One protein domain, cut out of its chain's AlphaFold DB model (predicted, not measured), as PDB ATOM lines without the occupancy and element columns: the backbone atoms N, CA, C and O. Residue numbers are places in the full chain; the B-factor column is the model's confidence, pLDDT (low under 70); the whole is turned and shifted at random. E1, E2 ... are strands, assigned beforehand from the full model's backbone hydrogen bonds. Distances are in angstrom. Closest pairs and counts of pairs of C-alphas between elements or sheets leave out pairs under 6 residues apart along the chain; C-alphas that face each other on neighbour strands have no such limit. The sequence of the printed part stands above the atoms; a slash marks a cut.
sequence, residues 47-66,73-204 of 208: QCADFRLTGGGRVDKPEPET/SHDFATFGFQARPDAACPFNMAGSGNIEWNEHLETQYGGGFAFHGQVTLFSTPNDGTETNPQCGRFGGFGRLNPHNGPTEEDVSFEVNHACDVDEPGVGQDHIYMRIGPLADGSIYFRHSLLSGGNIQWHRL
ATOM      1  N   GLN A  47      59.327  78.441  13.408       73.44
ATOM      2  CA  GLN A  47      60.116  77.221  13.265       73.44
ATOM      3  C   GLN A  47      59.492  76.134  14.137       73.44
ATOM      4  O   GLN A  47      58.846  76.431  15.143       73.44
ATOM      5  N   CYS A  48      59.675  74.870  13.756       78.56
ATOM      6  CA  CYS A  48      59.310  73.770  14.644       78.56
ATOM      7  C   CYS A  48      60.059  73.948  15.980       78.56
ATOM      8  O   CYS A  48      61.206  74.407  15.986       78.56
ATOM      9  N   ALA A  49      59.422  73.589  17.090       83.94
ATOM     10  CA  ALA A  49      60.007  73.706  18.423       83.94
ATOM     11  C   ALA A  49      60.459  72.341  18.968       83.94
ATOM     12  O   ALA A  49      59.783  71.333  18.770       83.94
ATOM     13  N   ASP A  50      61.579  72.310  19.694       87.12
ATOM     14  CA  ASP A  50      62.110  71.137  20.410       87.12
ATOM     15  C   ASP A  50      61.928  71.256  21.938       87.12
ATOM     16  O   ASP A  50      62.655  70.656  22.730       87.12
ATOM     17  N   PHE A  51      60.943  72.039  22.369       89.81
ATOM     18  CA  PHE A  51      60.672  72.360  23.767       89.81
ATOM     19  C   PHE A  51      59.175  72.359  24.053       89.81
ATOM     20  O   PHE A  51      58.353  72.367  23.143       89.81
ATOM     21  N   ARG A  52      58.811  72.370  25.331       92.94
ATOM     22  CA  ARG A  52      57.454  72.651  25.804       92.94
ATOM     23  C   ARG A  52      57.468  73.882  26.697       92.94
ATOM     24  O   ARG A  52      58.490  74.189  27.309       92.94
ATOM     25  N   LEU A  53      56.313  74.513  26.819       94.31
ATOM     26  CA  LEU A  53      56.064  75.568  27.782       94.31
ATOM     27  C   LEU A  53      54.950  75.168  28.741       94.31
ATOM     28  O   LEU A  53      53.947  74.564  28.355       94.31
ATOM     29  N   THR A  54      55.110  75.572  29.988       95.50
ATOM     30  CA  THR A  54      54.021  75.639  30.960       95.50
ATOM     31  C   THR A  54      54.071  76.994  31.619       95.50
ATOM     32  O   THR A  54      55.146  77.563  31.759       95.50
ATOM     33  N   GLY A  55      52.944  77.520  32.051       93.81
ATOM     34  CA  GLY A  55      52.971  78.785  32.755       93.81
ATOM     35  C   GLY A  55      51.623  79.157  33.299       93.81
ATOM     36  O   GLY A  55      50.604  78.528  33.016       93.81
ATOM     37  N   GLY A  56      51.625  80.205  34.091       94.19
ATOM     38  CA  GLY A  56      50.410  80.781  34.612       94.19
ATOM     39  C   GLY A  56      50.739  81.987  35.447       94.19
ATOM     40  O   GLY A  56      51.828  82.108  36.011       94.19
ATOM     41  N   GLY A  57      49.792  82.900  35.518       91.75
ATOM     42  CA  GLY A  57      50.054  84.144  36.187       91.75
ATOM     43  C   GLY A  57      48.971  85.162  35.987       91.75
ATOM     44  O   GLY A  57      47.802  84.859  35.740       91.75
ATOM     45  N   ARG A  58      49.401  86.398  36.163       91.31
ATOM     46  CA  ARG A  58      48.569  87.576  36.141       91.31
ATOM     47  C   ARG A  58      49.268  88.658  35.337       91.31
ATOM     48  O   ARG A  58      50.486  88.800  35.401       91.31
ATOM     49  N   VAL A  59      48.467  89.401  34.593       89.19
ATOM     50  CA  VAL A  59      48.882  90.564  33.814       89.19
ATOM     51  C   VAL A  59      47.922  91.705  34.117       89.19
ATOM     52  O   VAL A  59      46.702  91.555  33.995       89.19
ATOM     53  N   ASP A  60      48.476  92.829  34.544       88.19
ATOM     54  CA  ASP A  60      47.742  93.994  35.032       88.19
ATOM     55  C   ASP A  60      47.759  95.142  34.027       88.19
ATOM     56  O   ASP A  60      48.608  95.191  33.134       88.19
ATOM     57  N   LYS A  61      46.810  96.069  34.192       80.19
ATOM     58  CA  LYS A  61      46.840  97.384  33.548       80.19
ATOM     59  C   LYS A  61      47.412  98.459  34.496       80.19
ATOM     60  O   LYS A  61      47.224  98.345  35.708       80.19
ATOM     61  N   PRO A  62      48.001  99.547  33.959       71.81
ATOM     62  CA  PRO A  62      48.303  99.767  32.542       71.81
ATOM     63  C   PRO A  62      49.430  98.850  32.042       71.81
ATOM     64  O   PRO A  62      50.334  98.469  32.778       71.81
ATOM     65  N   GLU A  63      49.350  98.474  30.770       68.06
ATOM     66  CA  GLU A  63      50.373  97.665  30.106       68.06
ATOM     67  C   GLU A  63      51.478  98.592  29.560       68.06
ATOM     68  O   GLU A  63      51.149  99.685  29.084       68.06
ATOM     69  N   PRO A  64      52.760  98.185  29.542       55.97
ATOM     70  CA  PRO A  64      53.351  96.986  30.131       55.97
ATOM     71  C   PRO A  64      54.099  97.348  31.432       55.97
ATOM     72  O   PRO A  64      55.326  97.446  31.450       55.97
ATOM     73  N   GLU A  65      53.374  97.604  32.524       62.09
ATOM     74  CA  GLU A  65      53.983  97.881  33.832       62.09
ATOM     75  C   GLU A  65      53.999  96.629  34.727       62.09
ATOM     76  O   GLU A  65      53.083  95.811  34.709       62.09
ATOM     77  N   THR A  66      55.028  96.489  35.571       59.59
ATOM     78  CA  THR A  66      55.183  95.380  36.540       59.59
ATOM     79  C   THR A  66      54.335  95.554  37.811       59.59
ATOM     80  O   THR A  66      54.480  94.811  38.785       59.59
ATOM     81  N   SER A  73      39.986  96.267  41.918       84.31
ATOM     82  CA  SER A  73      39.893  97.096  40.709       84.31
ATOM     83  C   SER A  73      39.499  96.294  39.473       84.31
ATOM     84  O   SER A  73      39.054  96.884  38.499       84.31
ATOM     85  N   HIS A  74      39.651  94.963  39.503       85.31
ATOM     86  CA  HIS A  74      39.408  94.082  38.357       85.31
ATOM     87  C   HIS A  74      40.240  94.424  37.100       85.31
ATOM     88  O   HIS A  74      40.013  93.859  36.035       85.31
ATOM     89  N   ASP A  75      41.261  95.280  37.217       88.62
ATOM     90  CA  ASP A  75      42.111  95.745  36.110       88.62
ATOM     91  C   ASP A  75      43.228  94.745  35.764       88.62
ATOM     92  O   ASP A  75      44.403  95.095  35.620       88.62
ATOM     93  N   PHE A  76      42.883  93.464  35.669       91.31
ATOM     94  CA  PHE A  76      43.844  92.401  35.418       91.31
ATOM     95  C   PHE A  76      43.207  91.215  34.707       91.31
ATOM     96  O   PHE A  76      41.996  91.017  34.714       91.31
ATOM     97  N   ALA A  77      44.063  90.399  34.107       94.50
ATOM     98  CA  ALA A  77      43.702  89.094  33.593       94.50
ATOM     99  C   ALA A  77      44.572  88.046  34.271       94.50
ATOM    100  O   ALA A  77      45.719  88.316  34.640       94.50
ATOM    101  N   THR A  78      44.009  86.861  34.455       95.75
ATOM    102  CA  THR A  78      44.735  85.690  34.944       95.75
ATOM    103  C   THR A  78      44.753  84.621  33.875       95.75
ATOM    104  O   THR A  78      43.831  84.529  33.066       95.75
ATOM    105  N   PHE A  79      45.804  83.816  33.857       97.25
ATOM    106  CA  PHE A  79      45.925  82.752  32.877       97.25
ATOM    107  C   PHE A  79      46.691  81.557  33.427       97.25
ATOM    108  O   PHE A  79      47.458  81.671  34.383       97.25
ATOM    109  N   GLY A  80      46.498  80.416  32.780       98.00
ATOM    110  CA  GLY A  80      47.270  79.201  32.989       98.00
ATOM    111  C   GLY A  80      47.330  78.417  31.691       98.00
ATOM    112  O   GLY A  80      46.353  78.382  30.948       98.00
ATOM    113  N   PHE A  81      48.469  77.811  31.379       98.31
ATOM    114  CA  PHE A  81      48.614  77.036  30.159       98.31
ATOM    115  C   PHE A  81      49.671  75.938  30.259       98.31
ATOM    116  O   PHE A  81      50.621  75.988  31.041       98.31
ATOM    117  N   GLN A  82      49.516  74.963  29.374       97.75
ATOM    118  CA  GLN A  82      50.571  74.055  28.952       97.75
ATOM    119  C   GLN A  82      50.513  73.959  27.432       97.75
ATOM    120  O   GLN A  82      49.424  73.871  26.869       97.75
ATOM    121  N   ALA A  83      51.657  73.968  26.762       96.00
ATOM    122  CA  ALA A  83      51.727  73.867  25.313       96.00
ATOM    123  C   ALA A  83      53.021  73.164  24.894       96.00
ATOM    124  O   ALA A  83      54.086  73.384  25.474       96.00
ATOM    125  N   ARG A  84      52.928  72.270  23.913       93.94
ATOM    126  CA  ARG A  84      54.060  71.472  23.434       93.94
ATOM    127  C   ARG A  84      53.874  71.096  21.965       93.94
ATOM    128  O   ARG A  84      52.732  71.028  21.515       93.94
ATOM    129  N   PRO A  85      54.953  70.783  21.236       91.50
ATOM    130  CA  PRO A  85      54.852  70.173  19.924       91.50
ATOM    131  C   PRO A  85      54.374  68.717  20.056       91.50
ATOM    132  O   PRO A  85      54.683  68.028  21.036       91.50
ATOM    133  N   ASP A  86      53.643  68.233  19.057       87.50
ATOM    134  CA  ASP A  86      53.196  66.835  19.001       87.50
ATOM    135  C   ASP A  86      54.308  65.879  18.567       87.50
ATOM    136  O   ASP A  86      54.329  64.712  18.963       87.50
ATOM    137  N   ALA A  87      55.250  66.382  17.773       77.75
ATOM    138  CA  ALA A  87      56.424  65.661  17.315       77.75
ATOM    139  C   ALA A  87      57.660  66.560  17.403       77.75
ATOM    140  O   ALA A  87      57.565  67.780  17.307       77.75
ATOM    141  N   ALA A  88      58.833  65.953  17.564       68.19
ATOM    142  CA  ALA A  88      60.083  66.698  17.520       68.19
ATOM    143  C   ALA A  88      60.324  67.299  16.122       68.19
ATOM    144  O   ALA A  88      59.901  66.748  15.099       68.19
ATOM    145  N   CYS A  89      61.053  68.415  16.081       65.88
ATOM    146  CA  CYS A  89      61.566  69.018  14.853       65.88
ATOM    147  C   CYS A  89      62.247  67.996  13.925       65.88
ATOM    148  O   CYS A  89      62.866  67.052  14.422       65.88
ATOM    149  N   PRO A  90      62.249  68.216  12.593       63.75
ATOM    150  CA  PRO A  90      61.787  69.410  11.863       63.75
ATOM    151  C   PRO A  90      60.434  69.253  11.135       63.75
ATOM    152  O   PRO A  90      60.186  69.950  10.154       63.75
ATOM    153  N   PHE A  91      59.582  68.303  11.527       63.56
ATOM    154  CA  PHE A  91      58.557  67.798  10.602       63.56
ATOM    155  C   PHE A  91      57.186  68.491  10.653       63.56
ATOM    156  O   PHE A  91      56.485  68.467   9.643       63.56
ATOM    157  N   ASN A  92      56.767  69.092  11.774       72.56
ATOM    158  CA  ASN A  92      55.492  69.816  11.849       72.56
ATOM    159  C   ASN A  92      55.479  70.896  12.950       72.56
ATOM    160  O   ASN A  92      56.302  70.880  13.861       72.56
ATOM    161  N   MET A  93      54.509  71.810  12.859       82.94
ATOM    162  CA  MET A  93      54.169  72.786  13.910       82.94
ATOM    163  C   MET A  93      52.879  72.400  14.650       82.94
ATOM    164  O   MET A  93      52.228  73.255  15.250       82.94
ATOM    165  N   ALA A  94      52.457  71.137  14.545       86.38
ATOM    166  CA  ALA A  94      51.299  70.660  15.285       86.38
ATOM    167  C   ALA A  94      51.649  70.670  16.772       86.38
ATOM    168  O   ALA A  94      52.740  70.256  17.175       86.38
ATOM    169  N   GLY A  95      50.728  71.184  17.571       89.50
ATOM    170  CA  GLY A  95      50.905  71.295  19.003       89.50
ATOM    171  C   GLY A  95      49.701  70.774  19.757       89.50
ATOM    172  O   GLY A  95      48.584  70.764  19.250       89.50
ATOM    173  N   SER A  96      49.941  70.417  21.008       94.31
ATOM    174  CA  SER A  96      48.920  70.022  21.967       94.31
ATOM    175  C   SER A  96      49.118  70.760  23.279       94.31
ATOM    176  O   SER A  96      50.210  71.229  23.612       94.31
ATOM    177  N   GLY A  97      48.036  70.882  24.040       97.44
ATOM    178  CA  GLY A  97      48.025  71.690  25.249       97.44
ATOM    179  C   GLY A  97      46.713  72.427  25.440       97.44
ATOM    180  O   GLY A  97      45.819  72.311  24.613       97.44
ATOM    181  N   ASN A  98      46.606  73.185  26.522       98.38
ATOM    182  CA  ASN A  98      45.421  73.973  26.843       98.38
ATOM    183  C   ASN A  98      45.838  75.325  27.409       98.38
ATOM    184  O   ASN A  98      46.903  75.429  28.021       98.38
ATOM    185  N   ILE A  99      44.976  76.323  27.246       98.44
ATOM    186  CA  ILE A  99      45.084  77.625  27.896       98.44
ATOM    187  C   ILE A  99      43.754  77.993  28.546       98.44
ATOM    188  O   ILE A  99      42.690  77.818  27.956       98.44
ATOM    189  N   GLU A 100      43.827  78.534  29.750       98.50
ATOM    190  CA  GLU A 100      42.741  79.249  30.400       98.50
ATOM    191  C   GLU A 100      43.136  80.716  30.510       98.50
ATOM    192  O   GLU A 100      44.266  81.027  30.890       98.50
ATOM    193  N   TRP A 101      42.216  81.612  30.168       98.19
ATOM    194  CA  TRP A 101      42.415  83.053  30.250       98.19
ATOM    195  C   TRP A 101      41.158  83.721  30.792       98.19
ATOM    196  O   TRP A 101      40.089  83.596  30.201       98.19
ATOM    197  N   ASN A 102      41.281  84.452  31.893       97.75
ATOM    198  CA  ASN A 102      40.179  85.177  32.516       97.75
ATOM    199  C   ASN A 102      40.488  86.670  32.498       97.75
ATOM    200  O   ASN A 102      41.404  87.115  33.184       97.75
ATOM    201  N   GLU A 103      39.727  87.437  31.724       95.75
ATOM    202  CA  GLU A 103      39.755  88.897  31.730       95.75
ATOM    203  C   GLU A 103      38.710  89.416  32.717       95.75
ATOM    204  O   GLU A 103      37.515  89.165  32.553       95.75
ATOM    205  N   HIS A 104      39.158  90.144  33.739       94.12
ATOM    206  CA  HIS A 104      38.277  90.626  34.799       94.12
ATOM    207  C   HIS A 104      37.762  92.043  34.555       94.12
ATOM    208  O   HIS A 104      36.781  92.430  35.187       94.12
ATOM    209  N   LEU A 105      38.377  92.807  33.649       90.00
ATOM    210  CA  LEU A 105      38.021  94.203  33.457       90.00
ATOM    211  C   LEU A 105      36.663  94.347  32.764       90.00
ATOM    212  O   LEU A 105      36.520  94.049  31.580       90.00
ATOM    213  N   GLU A 106      35.693  94.919  33.475       88.88
ATOM    214  CA  GLU A 106      34.304  95.064  33.017       88.88
ATOM    215  C   GLU A 106      34.130  95.934  31.763       88.88
ATOM    216  O   GLU A 106      33.113  95.860  31.081       88.88
ATOM    217  N   THR A 107      35.113  96.771  31.431       88.12
ATOM    218  CA  THR A 107      35.082  97.586  30.204       88.12
ATOM    219  C   THR A 107      35.584  96.836  28.968       88.12
ATOM    220  O   THR A 107      35.507  97.371  27.862       88.12
ATOM    221  N   GLN A 108      36.097  95.613  29.131       89.81
ATOM    222  CA  GLN A 108      36.528  94.766  28.020       89.81
ATOM    223  C   GLN A 108      35.351  94.079  27.335       89.81
ATOM    224  O   GLN A 108      34.207  94.131  27.797       89.81
ATOM    225  N   TYR A 109      35.653  93.412  26.216       89.19
ATOM    226  CA  TYR A 109      34.696  92.600  25.477       89.19
ATOM    227  C   TYR A 109      33.851  91.747  26.424       89.19
ATOM    228  O   TYR A 109      34.386  91.061  27.297       89.19
ATOM    229  N   GLY A 110      32.530  91.824  26.267       91.00
ATOM    230  CA  GLY A 110      31.631  90.994  27.053       91.00
ATOM    231  C   GLY A 110      31.550  91.332  28.540       91.00
ATOM    232  O   GLY A 110      31.036  90.514  29.289       91.00
ATOM    233  N   GLY A 111      32.035  92.488  29.004       90.69
ATOM    234  CA  GLY A 111      32.103  92.769  30.442       90.69
ATOM    235  C   GLY A 111      33.259  92.062  31.152       90.69
ATOM    236  O   GLY A 111      33.182  91.826  32.358       90.69
ATOM    237  N   GLY A 112      34.291  91.667  30.405       94.62
ATOM    238  CA  GLY A 112      35.227  90.625  30.814       94.62
ATOM    239  C   GLY A 112      34.739  89.244  30.371       94.62
ATOM    240  O   GLY A 112      33.607  89.077  29.909       94.62
ATOM    241  N   PHE A 113      35.614  88.249  30.453       97.19
ATOM    242  CA  PHE A 113      35.312  86.913  29.948       97.19
ATOM    243  C   PHE A 113      36.223  85.842  30.544       97.19
ATOM    244  O   PHE A 113      37.360  86.114  30.928       97.19
ATOM    245  N   ALA A 114      35.743  84.602  30.517       98.31
ATOM    246  CA  ALA A 114      36.557  83.405  30.692       98.31
ATOM    247  C   ALA A 114      36.729  82.695  29.345       98.31
ATOM    248  O   ALA A 114      35.752  82.446  28.637       98.31
ATOM    249  N   PHE A 115      37.955  82.339  28.989       98.31
ATOM    250  CA  PHE A 115      38.295  81.638  27.758       98.31
ATOM    251  C   PHE A 115      39.026  80.335  28.075       98.31
ATOM    252  O   PHE A 115      39.988  80.334  28.842       98.31
ATOM    253  N   HIS A 116      38.591  79.241  27.451       98.44
ATOM    254  CA  HIS A 116      39.252  77.938  27.524       98.44
ATOM    255  C   HIS A 116      39.623  77.492  26.109       98.44
ATOM    256  O   HIS A 116      38.741  77.187  25.305       98.44
ATOM    257  N   GLY A 117      40.919  77.467  25.805       97.56
ATOM    258  CA  GLY A 117      41.461  77.140  24.490       97.56
ATOM    259  C   GLY A 117      42.183  75.801  24.457       97.56
ATOM    260  O   GLY A 117      42.933  75.466  25.373       97.56
ATOM    261  N   GLN A 118      42.003  75.074  23.357       98.00
ATOM    262  CA  GLN A 118      42.767  73.888  22.990       98.00
ATOM    263  C   GLN A 118      43.874  74.299  22.016       98.00
ATOM    264  O   GLN A 118      43.611  74.881  20.961       98.00
ATOM    265  N   VAL A 119      45.122  73.977  22.352       95.81
ATOM    266  CA  VAL A 119      46.268  74.209  21.464       95.81
ATOM    267  C   VAL A 119      46.236  73.184  20.337       95.81
ATOM    268  O   VAL A 119      46.056  71.993  20.599       95.81
ATOM    269  N   THR A 120      46.422  73.663  19.109       91.19
ATOM    270  CA  THR A 120      46.573  72.847  17.892       91.19
ATOM    271  C   THR A 120      47.853  73.179  17.122       91.19
ATOM    272  O   THR A 120      48.295  72.397  16.279       91.19
ATOM    273  N   LEU A 121      48.473  74.325  17.418       90.12
ATOM    274  CA  LEU A 121      49.712  74.792  16.805       90.12
ATOM    275  C   LEU A 121      50.717  75.201  17.881       90.12
ATOM    276  O   LEU A 121      50.353  75.889  18.833       90.12
ATOM    277  N   PHE A 122      51.981  74.819  17.703       89.69
ATOM    278  CA  PHE A 122      53.087  75.185  18.588       89.69
ATOM    279  C   PHE A 122      54.390  75.356  17.799       89.69
ATOM    280  O   PHE A 122      54.699  74.567  16.907       89.69
ATOM    281  N   SER A 123      55.161  76.394  18.119       86.38
ATOM    282  CA  SER A 123      56.364  76.763  17.372       86.38
ATOM    283  C   SER A 123      57.301  77.675  18.163       86.38
ATOM    284  O   SER A 123      56.916  78.278  19.165       86.38
ATOM    285  N   THR A 124      58.531  77.812  17.671       84.56
ATOM    286  CA  THR A 124      59.454  78.870  18.090       84.56
ATOM    287  C   THR A 124      59.067  80.172  17.377       84.56
ATOM    288  O   THR A 124      58.940  80.150  16.142       84.56
ATOM    289  N   PRO A 125      58.895  81.300  18.092       78.06
ATOM    290  CA  PRO A 125      58.719  82.604  17.461       78.06
ATOM    291  C   PRO A 125      59.940  82.944  16.598       78.06
ATOM    292  O   PRO A 125      61.077  82.718  17.003       78.06
ATOM    293  N   ASN A 126      59.725  83.470  15.392       67.75
ATOM    294  CA  ASN A 126      60.800  83.944  14.520       67.75
ATOM    295  C   ASN A 126      60.443  85.327  13.970       67.75
ATOM    296  O   ASN A 126      60.105  85.487  12.797       67.75
ATOM    297  N   ASP A 127      60.480  86.324  14.849       63.62
ATOM    298  CA  ASP A 127      60.208  87.721  14.509       63.62
ATOM    299  C   ASP A 127      61.455  88.622  14.582       63.62
ATOM    300  O   ASP A 127      61.389  89.802  14.220       63.62
ATOM    301  N   GLY A 128      62.599  88.049  14.979       58.22
ATOM    302  CA  GLY A 128      63.888  88.728  15.096       58.22
ATOM    303  C   GLY A 128      63.903  89.841  16.144       58.22
ATOM    304  O   GLY A 128      64.798  90.681  16.102       58.22
ATOM    305  N   THR A 129      62.900  89.886  17.023       59.06
ATOM    306  CA  THR A 129      62.773  90.932  18.045       59.06
ATOM    307  C   THR A 129      63.551  90.619  19.310       59.06
ATOM    308  O   THR A 129      63.828  91.518  20.093       59.06
ATOM    309  N   GLU A 130      63.956  89.366  19.468       59.50
ATOM    310  CA  GLU A 130      64.500  88.854  20.705       59.50
ATOM    311  C   GLU A 130      65.699  87.938  20.420       59.50
ATOM    312  O   GLU A 130      65.607  86.996  19.629       59.50
ATOM    313  N   THR A 131      66.858  88.231  21.018       52.66
ATOM    314  CA  THR A 131      68.134  87.579  20.661       52.66
ATOM    315  C   THR A 131      68.364  86.236  21.347       52.66
ATOM    316  O   THR A 131      69.165  85.451  20.836       52.66
ATOM    317  N   ASN A 132      67.695  85.943  22.473       57.19
ATOM    318  CA  ASN A 132      67.821  84.645  23.146       57.19
ATOM    319  C   ASN A 132      66.758  84.262  24.214       57.19
ATOM    320  O   ASN A 132      67.110  83.508  25.124       57.19
ATOM    321  N   PRO A 133      65.498  84.735  24.210       67.56
ATOM    322  CA  PRO A 133      64.555  84.320  25.238       67.56
ATOM    323  C   PRO A 133      63.964  82.949  24.933       67.56
ATOM    324  O   PRO A 133      63.738  82.547  23.786       67.56
ATOM    325  N   GLN A 134      63.670  82.234  26.008       85.88
ATOM    326  CA  GLN A 134      62.993  80.955  25.991       85.88
ATOM    327  C   GLN A 134      61.491  81.168  25.730       85.88
ATOM    328  O   GLN A 134      60.637  80.978  26.594       85.88
ATOM    329  N   CYS A 135      61.172  81.600  24.507       87.25
ATOM    330  CA  CYS A 135      59.822  81.934  24.070       87.25
ATOM    331  C   CYS A 135      59.197  80.851  23.193       87.25
ATOM    332  O   CYS A 135      59.861  80.213  22.377       87.25
ATOM    333  N   GLY A 136      57.879  80.724  23.293       88.62
ATOM    334  CA  GLY A 136      57.053  79.897  22.419       88.62
ATOM    335  C   GLY A 136      55.901  80.689  21.818       88.62
ATOM    336  O   GLY A 136      55.373  81.612  22.441       88.62
ATOM    337  N   ARG A 137      55.496  80.283  20.613       90.00
ATOM    338  CA  ARG A 137      54.271  80.720  19.941       90.00
ATOM    339  C   ARG A 137      53.320  79.543  19.834       90.00
ATOM    340  O   ARG A 137      53.713  78.475  19.360       90.00
ATOM    341  N   PHE A 138      52.063  79.743  20.203       92.12
ATOM    342  CA  PHE A 138      51.045  78.709  20.072       92.12
ATOM    343  C   PHE A 138      49.658  79.284  19.835       92.12
ATOM    344  O   PHE A 138      49.399  80.456  20.087       92.12
ATOM    345  N   GLY A 139      48.758  78.459  19.323       92.38
ATOM    346  CA  GLY A 139      47.406  78.887  19.003       92.38
ATOM    347  C   GLY A 139      46.477  77.713  18.769       92.38
ATOM    348  O   GLY A 139      46.887  76.547  18.796       92.38
ATOM    349  N   GLY A 140      45.215  78.044  18.547       91.56
ATOM    350  CA  GLY A 140      44.165  77.071  18.309       91.56
ATOM    351  C   GLY A 140      42.792  77.703  18.454       91.56
ATOM    352  O   GLY A 140      42.600  78.870  18.111       91.56
ATOM    353  N   PHE A 141      41.854  76.920  18.971       93.50
ATOM    354  CA  PHE A 141      40.451  77.299  19.097       93.50
ATOM    355  C   PHE A 141      39.954  77.007  20.503       93.50
ATOM    356  O   PHE A 141      40.503  76.155  21.206       93.50
ATOM    357  N   GLY A 142      38.918  77.716  20.925       94.69
ATOM    358  CA  GLY A 142      38.383  77.566  22.262       94.69
ATOM    359  C   GLY A 142      36.975  78.092  22.422       94.69
ATOM    360  O   GLY A 142      36.345  78.576  21.485       94.69
ATOM    361  N   ARG A 143      36.522  78.006  23.666       97.94
ATOM    362  CA  ARG A 143      35.233  78.508  24.112       97.94
ATOM    363  C   ARG A 143      35.425  79.798  24.891       97.94
ATOM    364  O   ARG A 143      36.132  79.801  25.902       97.94
ATOM    365  N   LEU A 144      34.770  80.864  24.447       96.88
ATOM    366  CA  LEU A 144      34.750  82.173  25.091       96.88
ATOM    367  C   LEU A 144      33.414  82.357  25.812       96.88
ATOM    368  O   LEU A 144      32.348  82.196  25.228       96.88
ATOM    369  N   ASN A 145      33.469  82.688  27.098       97.81
ATOM    370  CA  ASN A 145      32.308  82.973  27.932       97.81
ATOM    371  C   ASN A 145      32.366  84.437  28.383       97.81
ATOM    372  O   ASN A 145      33.006  84.726  29.399       97.81
ATOM    373  N   PRO A 146      31.734  85.361  27.639       96.62
ATOM    374  CA  PRO A 146      31.504  86.727  28.094       96.62
ATOM    375  C   PRO A 146      30.776  86.727  29.440       96.62
ATOM    376  O   PRO A 146      29.864  85.926  29.642       96.62
ATOM    377  N   HIS A 147      31.101  87.652  30.342       95.31
ATOM    378  CA  HIS A 147      30.271  87.862  31.537       95.31
ATOM    379  C   HIS A 147      28.867  88.366  31.162       95.31
ATOM    380  O   HIS A 147      27.870  87.997  31.779       95.31
ATOM    381  N   ASN A 148      28.803  89.179  30.108       94.25
ATOM    382  CA  ASN A 148      27.621  89.823  29.563       94.25
ATOM    383  C   ASN A 148      27.455  89.427  28.093       94.25
ATOM    384  O   ASN A 148      27.822  90.174  27.184       94.25
ATOM    385  N   GLY A 149      26.903  88.246  27.848       93.62
ATOM    386  CA  GLY A 149      26.641  87.777  26.492       93.62
ATOM    387  C   GLY A 149      26.460  86.265  26.415       93.62
ATOM    388  O   GLY A 149      26.543  85.579  27.434       93.62
ATOM    389  N   PRO A 150      26.171  85.740  25.217       95.88
ATOM    390  CA  PRO A 150      26.168  84.306  24.983       95.88
ATOM    391  C   PRO A 150      27.598  83.756  24.942       95.88
ATOM    392  O   PRO A 150      28.524  84.448  24.533       95.88
ATOM    393  N   THR A 151      27.752  82.485  25.310       96.44
ATOM    394  CA  THR A 151      28.971  81.719  25.033       96.44
ATOM    395  C   THR A 151      29.216  81.633  23.528       96.44
ATOM    396  O   THR A 151      28.291  81.378  22.755       96.44
ATOM    397  N   GLU A 152      30.474  81.787  23.132       94.25
ATOM    398  CA  GLU A 152      30.953  81.618  21.766       94.25
ATOM    399  C   GLU A 152      31.883  80.405  21.698       94.25
ATOM    400  O   GLU A 152      32.796  80.251  22.511       94.25
ATOM    401  N   GLU A 153      31.640  79.537  20.724       94.75
ATOM    402  CA  GLU A 153      32.428  78.330  20.475       94.75
ATOM    403  C   GLU A 153      33.351  78.540  19.271       94.75
ATOM    404  O   GLU A 153      33.140  79.450  18.466       94.75
ATOM    405  N   ASP A 154      34.368  77.688  19.144       91.06
ATOM    406  CA  ASP A 154      35.331  77.696  18.035       91.06
ATOM    407  C   ASP A 154      36.033  79.055  17.820       91.06
ATOM    408  O   ASP A 154      36.449  79.403  16.712       91.06
ATOM    409  N   VAL A 155      36.206  79.834  18.893       90.56
ATOM    410  CA  VAL A 155      36.877  81.137  18.852       90.56
ATOM    411  C   VAL A 155      38.385  80.933  18.761       90.56
ATOM    412  O   VAL A 155      38.992  80.295  19.626       90.56
ATOM    413  N   SER A 156      39.007  81.496  17.725       91.62
ATOM    414  CA  SER A 156      40.454  81.400  17.534       91.62
ATOM    415  C   SER A 156      41.232  82.196  18.578       91.62
ATOM    416  O   SER A 156      40.827  83.285  19.003       91.62
ATOM    417  N   PHE A 157      42.413  81.689  18.919       93.75
ATOM    418  CA  PHE A 157      43.390  82.410  19.722       93.75
ATOM    419  C   PHE A 157      44.817  82.210  19.212       93.75
ATOM    420  O   PHE A 157      45.163  81.180  18.629       93.75
ATOM    421  N   GLU A 158      45.654  83.201  19.496       91.56
ATOM    422  CA  GLU A 158      47.098  83.157  19.304       91.56
ATOM    423  C   GLU A 158      47.779  83.714  20.549       91.56
ATOM    424  O   GLU A 158      47.516  84.841  20.968       91.56
ATOM    425  N   VAL A 159      48.705  82.939  21.094       91.88
ATOM    426  CA  VAL A 159      49.765  83.434  21.960       91.88
ATOM    427  C   VAL A 159      50.992  83.608  21.084       91.88
ATOM    428  O   VAL A 159      51.644  82.634  20.704       91.88
ATOM    429  N   ASN A 160      51.270  84.852  20.710       85.75
ATOM    430  CA  ASN A 160      52.390  85.156  19.825       85.75
ATOM    431  C   ASN A 160      53.719  84.970  20.550       85.75
ATOM    432  O   ASN A 160      54.633  84.383  19.980       85.75
ATOM    433  N   HIS A 161      53.787  85.433  21.797       86.12
ATOM    434  CA  HIS A 161      54.937  85.308  22.682       86.12
ATOM    435  C   HIS A 161      54.451  84.837  24.052       86.12
ATOM    436  O   HIS A 161      53.602  85.484  24.655       86.12
ATOM    437  N   ALA A 162      54.967  83.710  24.527       91.31
ATOM    438  CA  ALA A 162      54.980  83.330  25.934       91.31
ATOM    439  C   ALA A 162      56.430  83.032  26.291       91.31
ATOM    440  O   ALA A 162      56.995  82.067  25.770       91.31
ATOM    441  N   CYS A 163      57.025  83.889  27.109       88.31
ATOM    442  CA  CYS A 163      58.466  83.945  27.289       88.31
ATOM    443  C   CYS A 163      58.845  83.733  28.746       88.31
ATOM    444  O   CYS A 163      58.342  84.434  29.621       88.31
ATOM    445  N   ASP A 164      59.729  82.765  28.953       87.38
ATOM    446  CA  ASP A 164      60.511  82.583  30.172       87.38
ATOM    447  C   ASP A 164      61.793  83.413  29.996       87.38
ATOM    448  O   ASP A 164      62.593  83.143  29.089       87.38
ATOM    449  N   VAL A 165      61.922  84.508  30.744       79.69
ATOM    450  CA  VAL A 165      63.050  85.443  30.609       79.69
ATOM    451  C   VAL A 165      63.801  85.507  31.935       79.69
ATOM    452  O   VAL A 165      63.279  86.002  32.932       79.69
ATOM    453  N   ASP A 166      65.064  85.073  31.903       69.81
ATOM    454  CA  ASP A 166      66.001  84.997  33.033       69.81
ATOM    455  C   ASP A 166      65.621  83.979  34.136       69.81
ATOM    456  O   ASP A 166      65.141  82.884  33.851       69.81
ATOM    457  N   GLU A 167      65.997  84.247  35.394       55.97
ATOM    458  CA  GLU A 167      65.790  83.337  36.524       55.97
ATOM    459  C   GLU A 167      64.311  83.293  36.958       55.97
ATOM    460  O   GLU A 167      63.625  84.318  36.911       55.97
ATOM    461  N   PRO A 168      63.817  82.143  37.463       53.03
ATOM    462  CA  PRO A 168      62.416  81.969  37.827       53.03
ATOM    463  C   PRO A 168      61.901  83.053  38.781       53.03
ATOM    464  O   PRO A 168      62.260  83.088  39.959       53.03
ATOM    465  N   GLY A 169      60.983  83.878  38.280       49.94
ATOM    466  CA  GLY A 169      60.281  84.890  39.057       49.94
ATOM    467  C   GLY A 169      61.098  86.157  39.310       49.94
ATOM    468  O   GLY A 169      61.733  86.288  40.348       49.94
ATOM    469  N   VAL A 170      60.972  87.136  38.409       51.69
ATOM    470  CA  VAL A 170      60.396  88.482  38.641       51.69
ATOM    471  C   VAL A 170      60.547  89.306  37.353       51.69
ATOM    472  O   VAL A 170      61.651  89.554  36.885       51.69
ATOM    473  N   GLY A 171      59.422  89.816  36.844       60.94
ATOM    474  CA  GLY A 171      59.346  91.066  36.076       60.94
ATOM    475  C   GLY A 171      59.785  91.060  34.611       60.94
ATOM    476  O   GLY A 171      59.672  92.113  33.991       60.94
ATOM    477  N   GLN A 172      60.260  89.936  34.064       78.06
ATOM    478  CA  GLN A 172      60.705  89.854  32.662       78.06
ATOM    479  C   GLN A 172      59.928  88.840  31.816       78.06
ATOM    480  O   GLN A 172      59.781  89.045  30.606       78.06
ATOM    481  N   ASP A 173      59.365  87.802  32.445       86.56
ATOM    482  CA  ASP A 173      58.388  86.941  31.785       86.56
ATOM    483  C   ASP A 173      57.265  87.805  31.215       86.56
ATOM    484  O   ASP A 173      56.733  88.701  31.885       86.56
ATOM    485  N   HIS A 174      56.855  87.497  29.992       87.44
ATOM    486  CA  HIS A 174      55.769  88.200  29.333       87.44
ATOM    487  C   HIS A 174      54.927  87.268  28.483       87.44
ATOM    488  O   HIS A 174      55.353  86.191  28.053       87.44
ATOM    489  N   ILE A 175      53.701  87.719  28.242       89.44
ATOM    490  CA  ILE A 175      52.763  87.037  27.367       89.44
ATOM    491  C   ILE A 175      52.060  88.033  26.446       89.44
ATOM    492  O   ILE A 175      51.621  89.104  26.873       89.44
ATOM    493  N   TYR A 176      51.931  87.656  25.176       89.50
ATOM    494  CA  TYR A 176      51.143  88.351  24.170       89.50
ATOM    495  C   TYR A 176      50.008  87.452  23.689       89.50
ATOM    496  O   TYR A 176      50.202  86.594  22.826       89.50
ATOM    497  N   MET A 177      48.820  87.684  24.241       91.75
ATOM    498  CA  MET A 177      47.595  86.967  23.917       91.75
ATOM    499  C   MET A 177      46.725  87.760  22.946       91.75
ATOM    500  O   MET A 177      46.543  88.969  23.096       91.75
ATOM    501  N   ARG A 178      46.124  87.054  21.988       91.56
ATOM    502  CA  ARG A 178      45.093  87.556  21.077       91.56
ATOM    503  C   ARG A 178      43.946  86.562  20.998       91.56
ATOM    504  O   ARG A 178      44.181  85.362  20.872       91.56
ATOM    505  N   ILE A 179      42.714  87.065  21.011       90.62
ATOM    506  CA  ILE A 179      41.495  86.260  20.856       90.62
ATOM    507  C   ILE A 179      40.567  86.939  19.846       90.62
ATOM    508  O   ILE A 179      40.488  88.171  19.784       90.62
ATOM    509  N   GLY A 180      39.870  86.135  19.047       82.75
ATOM    510  CA  GLY A 180      38.856  86.584  18.096       82.75
ATOM    511  C   GLY A 180      39.087  86.046  16.686       82.75
ATOM    512  O   GLY A 180      39.895  85.141  16.495       82.75
ATOM    513  N   PRO A 181      38.411  86.598  15.670       69.38
ATOM    514  CA  PRO A 181      38.656  86.226  14.282       69.38
ATOM    515  C   PRO A 181      40.004  86.825  13.837       69.38
ATOM    516  O   PRO A 181      40.100  88.006  13.512       69.38
ATOM    517  N   LEU A 182      41.090  86.051  13.935       59.25
ATOM    518  CA  LEU A 182      42.458  86.557  13.741       59.25
ATOM    519  C   LEU A 182      42.862  86.738  12.263       59.25
ATOM    520  O   LEU A 182      42.146  86.347  11.347       59.25
ATOM    521  N   ALA A 183      44.047  87.340  12.075       60.94
ATOM    522  CA  ALA A 183      44.382  88.357  11.065       60.94
ATOM    523  C   ALA A 183      43.587  89.661  11.278       60.94
ATOM    524  O   ALA A 183      42.882  90.150  10.409       60.94
ATOM    525  N   ASP A 184      43.725  90.125  12.526       68.06
ATOM    526  CA  ASP A 184      43.528  91.466  13.098       68.06
ATOM    527  C   ASP A 184      42.140  92.112  13.155       68.06
ATOM    528  O   ASP A 184      42.003  93.196  13.718       68.06
ATOM    529  N   GLY A 185      41.094  91.340  12.874       57.31
ATOM    530  CA  GLY A 185      39.775  91.527  13.495       57.31
ATOM    531  C   GLY A 185      39.689  91.050  14.956       57.31
ATOM    532  O   GLY A 185      38.600  90.715  15.417       57.31
ATOM    533  N   SER A 186      40.813  90.965  15.682       78.31
ATOM    534  CA  SER A 186      40.870  90.495  17.075       78.31
ATOM    535  C   SER A 186      39.921  91.297  17.970       78.31
ATOM    536  O   SER A 186      39.978  92.524  17.992       78.31
ATOM    537  N   ILE A 187      39.101  90.607  18.762       85.56
ATOM    538  CA  ILE A 187      38.220  91.251  19.753       85.56
ATOM    539  C   ILE A 187      38.953  91.542  21.063       85.56
ATOM    540  O   ILE A 187      38.509  92.363  21.861       85.56
ATOM    541  N   TYR A 188      40.079  90.864  21.281       88.75
ATOM    542  CA  TYR A 188      40.903  91.015  22.463       88.75
ATOM    543  C   TYR A 188      42.380  90.890  22.115       88.75
ATOM    544  O   TYR A 188      42.787  90.013  21.346       88.75
ATOM    545  N   PHE A 189      43.181  91.742  22.740       87.94
ATOM    546  CA  PHE A 189      44.626  91.621  22.786       87.94
ATOM    547  C   PHE A 189      45.110  92.046  24.172       87.94
ATOM    548  O   PHE A 189      44.566  92.977  24.768       87.94
ATOM    549  N   ARG A 190      46.140  91.369  24.670       86.75
ATOM    550  CA  ARG A 190      46.900  91.805  25.840       86.75
ATOM    551  C   ARG A 190      48.358  91.446  25.645       86.75
ATOM    552  O   ARG A 190      48.661  90.294  25.340       86.75
ATOM    553  N   HIS A 191      49.234  92.425  25.837       85.88
ATOM    554  CA  HIS A 191      50.674  92.238  25.754       85.88
ATOM    555  C   HIS A 191      51.330  92.863  26.981       85.88
ATOM    556  O   HIS A 191      51.402  94.084  27.089       85.88
ATOM    557  N   SER A 192      51.766  92.039  27.935       83.44
ATOM    558  CA  SER A 192      52.282  92.566  29.200       83.44
ATOM    559  C   SER A 192      53.314  91.659  29.854       83.44
ATOM    560  O   SER A 192      53.327  90.443  29.639       83.44
ATOM    561  N   LEU A 193      54.136  92.286  30.696       87.69
ATOM    562  CA  LEU A 193      54.960  91.614  31.690       87.69
ATOM    563  C   LEU A 193      54.055  90.947  32.735       87.69
ATOM    564  O   LEU A 193      52.989  91.465  33.081       87.69
ATOM    565  N   LEU A 194      54.487  89.809  33.268       87.50
ATOM    566  CA  LEU A 194      53.779  89.150  34.358       87.50
ATOM    567  C   LEU A 194      53.910  89.992  35.638       87.50
ATOM    568  O   LEU A 194      55.004  90.218  36.152       87.50
ATOM    569  N   SER A 195      52.775  90.399  36.206       86.50
ATOM    570  CA  SER A 195      52.687  91.038  37.530       86.50
ATOM    571  C   SER A 195      52.651  90.011  38.676       86.50
ATOM    572  O   SER A 195      52.664  90.355  39.864       86.50
ATOM    573  N   GLY A 196      52.567  88.726  38.332       86.44
ATOM    574  CA  GLY A 196      52.669  87.592  39.240       86.44
ATOM    575  C   GLY A 196      52.530  86.259  38.507       86.44
ATOM    576  O   GLY A 196      51.945  86.200  37.429       86.44
ATOM    577  N   GLY A 197      53.029  85.188  39.127       88.31
ATOM    578  CA  GLY A 197      53.172  83.881  38.478       88.31
ATOM    579  C   GLY A 197      54.493  83.766  37.722       88.31
ATOM    580  O   GLY A 197      55.404  84.556  37.970       88.31
ATOM    581  N   ASN A 198      54.599  82.767  36.849       89.38
ATOM    582  CA  ASN A 198      55.788  82.515  36.040       89.38
ATOM    583  C   ASN A 198      55.459  81.671  34.798       89.38
ATOM    584  O   ASN A 198      54.481  80.914  34.768       89.38
ATOM    585  N   ILE A 199      56.313  81.775  33.788       91.69
ATOM    586  CA  ILE A 199      56.380  80.859  32.651       91.69
ATOM    587  C   ILE A 199      57.597  79.952  32.868       91.69
ATOM    588  O   ILE A 199      58.518  80.291  33.601       91.69
ATOM    589  N   GLN A 200      57.543  78.730  32.349       91.12
ATOM    590  CA  GLN A 200      58.655  77.792  32.379       91.12
ATOM    591  C   GLN A 200      58.848  77.172  31.014       91.12
ATOM    592  O   GLN A 200      57.930  76.566  30.442       91.12
ATOM    593  N   TRP A 201      60.076  77.271  30.540       91.38
ATOM    594  CA  TRP A 201      60.529  76.611  29.342       91.38
ATOM    595  C   TRP A 201      61.267  75.324  29.670       91.38
ATOM    596  O   TRP A 201      62.141  75.245  30.531       91.38
ATOM    597  N   HIS A 202      60.909  74.263  28.952       90.12
ATOM    598  CA  HIS A 202      61.534  72.966  29.132       90.12
ATOM    599  C   HIS A 202      61.931  72.391  27.789       90.12
ATOM    600  O   HIS A 202      61.075  72.016  26.982       90.12
ATOM    601  N   ARG A 203      63.234  72.218  27.588       88.06
ATOM    602  CA  ARG A 203      63.735  71.448  26.456       88.06
ATOM    603  C   ARG A 203      63.177  70.029  26.496       88.06
ATOM    604  O   ARG A 203      63.212  69.372  27.538       88.06
ATOM    605  N   LEU A 204      62.704  69.533  25.359       84.06
ATOM    606  CA  LEU A 204      62.395  68.122  25.208       84.06
ATOM    607  C   LEU A 204      63.722  67.401  24.976       84.06
ATOM    608  O   LEU A 204      64.346  67.530  23.925       84.06
TER     609      LEU A 204
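Overview. This is residues 47 to 66 and 73 to 204 of the 208 residues of an uncharacterized protein of Gemmatimonadetes bacterium (UniProt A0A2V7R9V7). A nine-stranded sheet is folded back on itself into a sandwich-like body: the leaf E8, E7, E6, E5 faces the leaf E3, E2, E1, E9, their strands crossed, with E4 as the hinge. At the other side, E8 turns sharply into E9. The printed part has 152 residues, with no named helix and strands E1 to E9 in chain order; the sheet runs E8, E7, E6, E5, E4, E3, E2, E1, E9, all antiparallel. The class is all strand; the whole is compact, radius of gyration of the C-alphas 14.7 A, spanning 43 by 33 by 22 A.

Along the chain. Find C-alpha 51 at (60.672, 72.360, 23.767), where E1, residues 51 to 60, begins. E2 is 76 to 85, E3 95 to 103, E4 113 to 125, E5 134 to 146 at 32.1 A, E6 152 to 164 at 30.7 A, E7 174 to 179, E8 188 to 193, and E9 196 to 203, ending at C-alpha 203 (63.735, 71.448, 26.456).

Arrangement. Start at E4, which bends by 84 degrees at residue 122. Its neighbours are E3, with N 115 and O 101 2.8 A apart, and E5, with N 123 and O 137 2.8 A apart. E2 to E8 form a meander, each strand the antiparallel neighbour of the one before. At one edge, N 177 of E7 and O 190 of E8 are 2.8 A apart; at the other, N 200 of E9 and O 54 of E1, 2.7 A. Between the leaves, the closest C-alphas of E6 and E9 are those of Asp 164 and Ile 199, 5.1 A.

Size, cuts and confidence. Residues 67 to 72 are not printed; C-alphas 66 and 73 are 15.9 A apart. Of the links printed whole, none is long. Look for pLDDT under 70 at residues 63 to 66, 88 to 91, 126 to 133, 166 to 171 and 181 to 185.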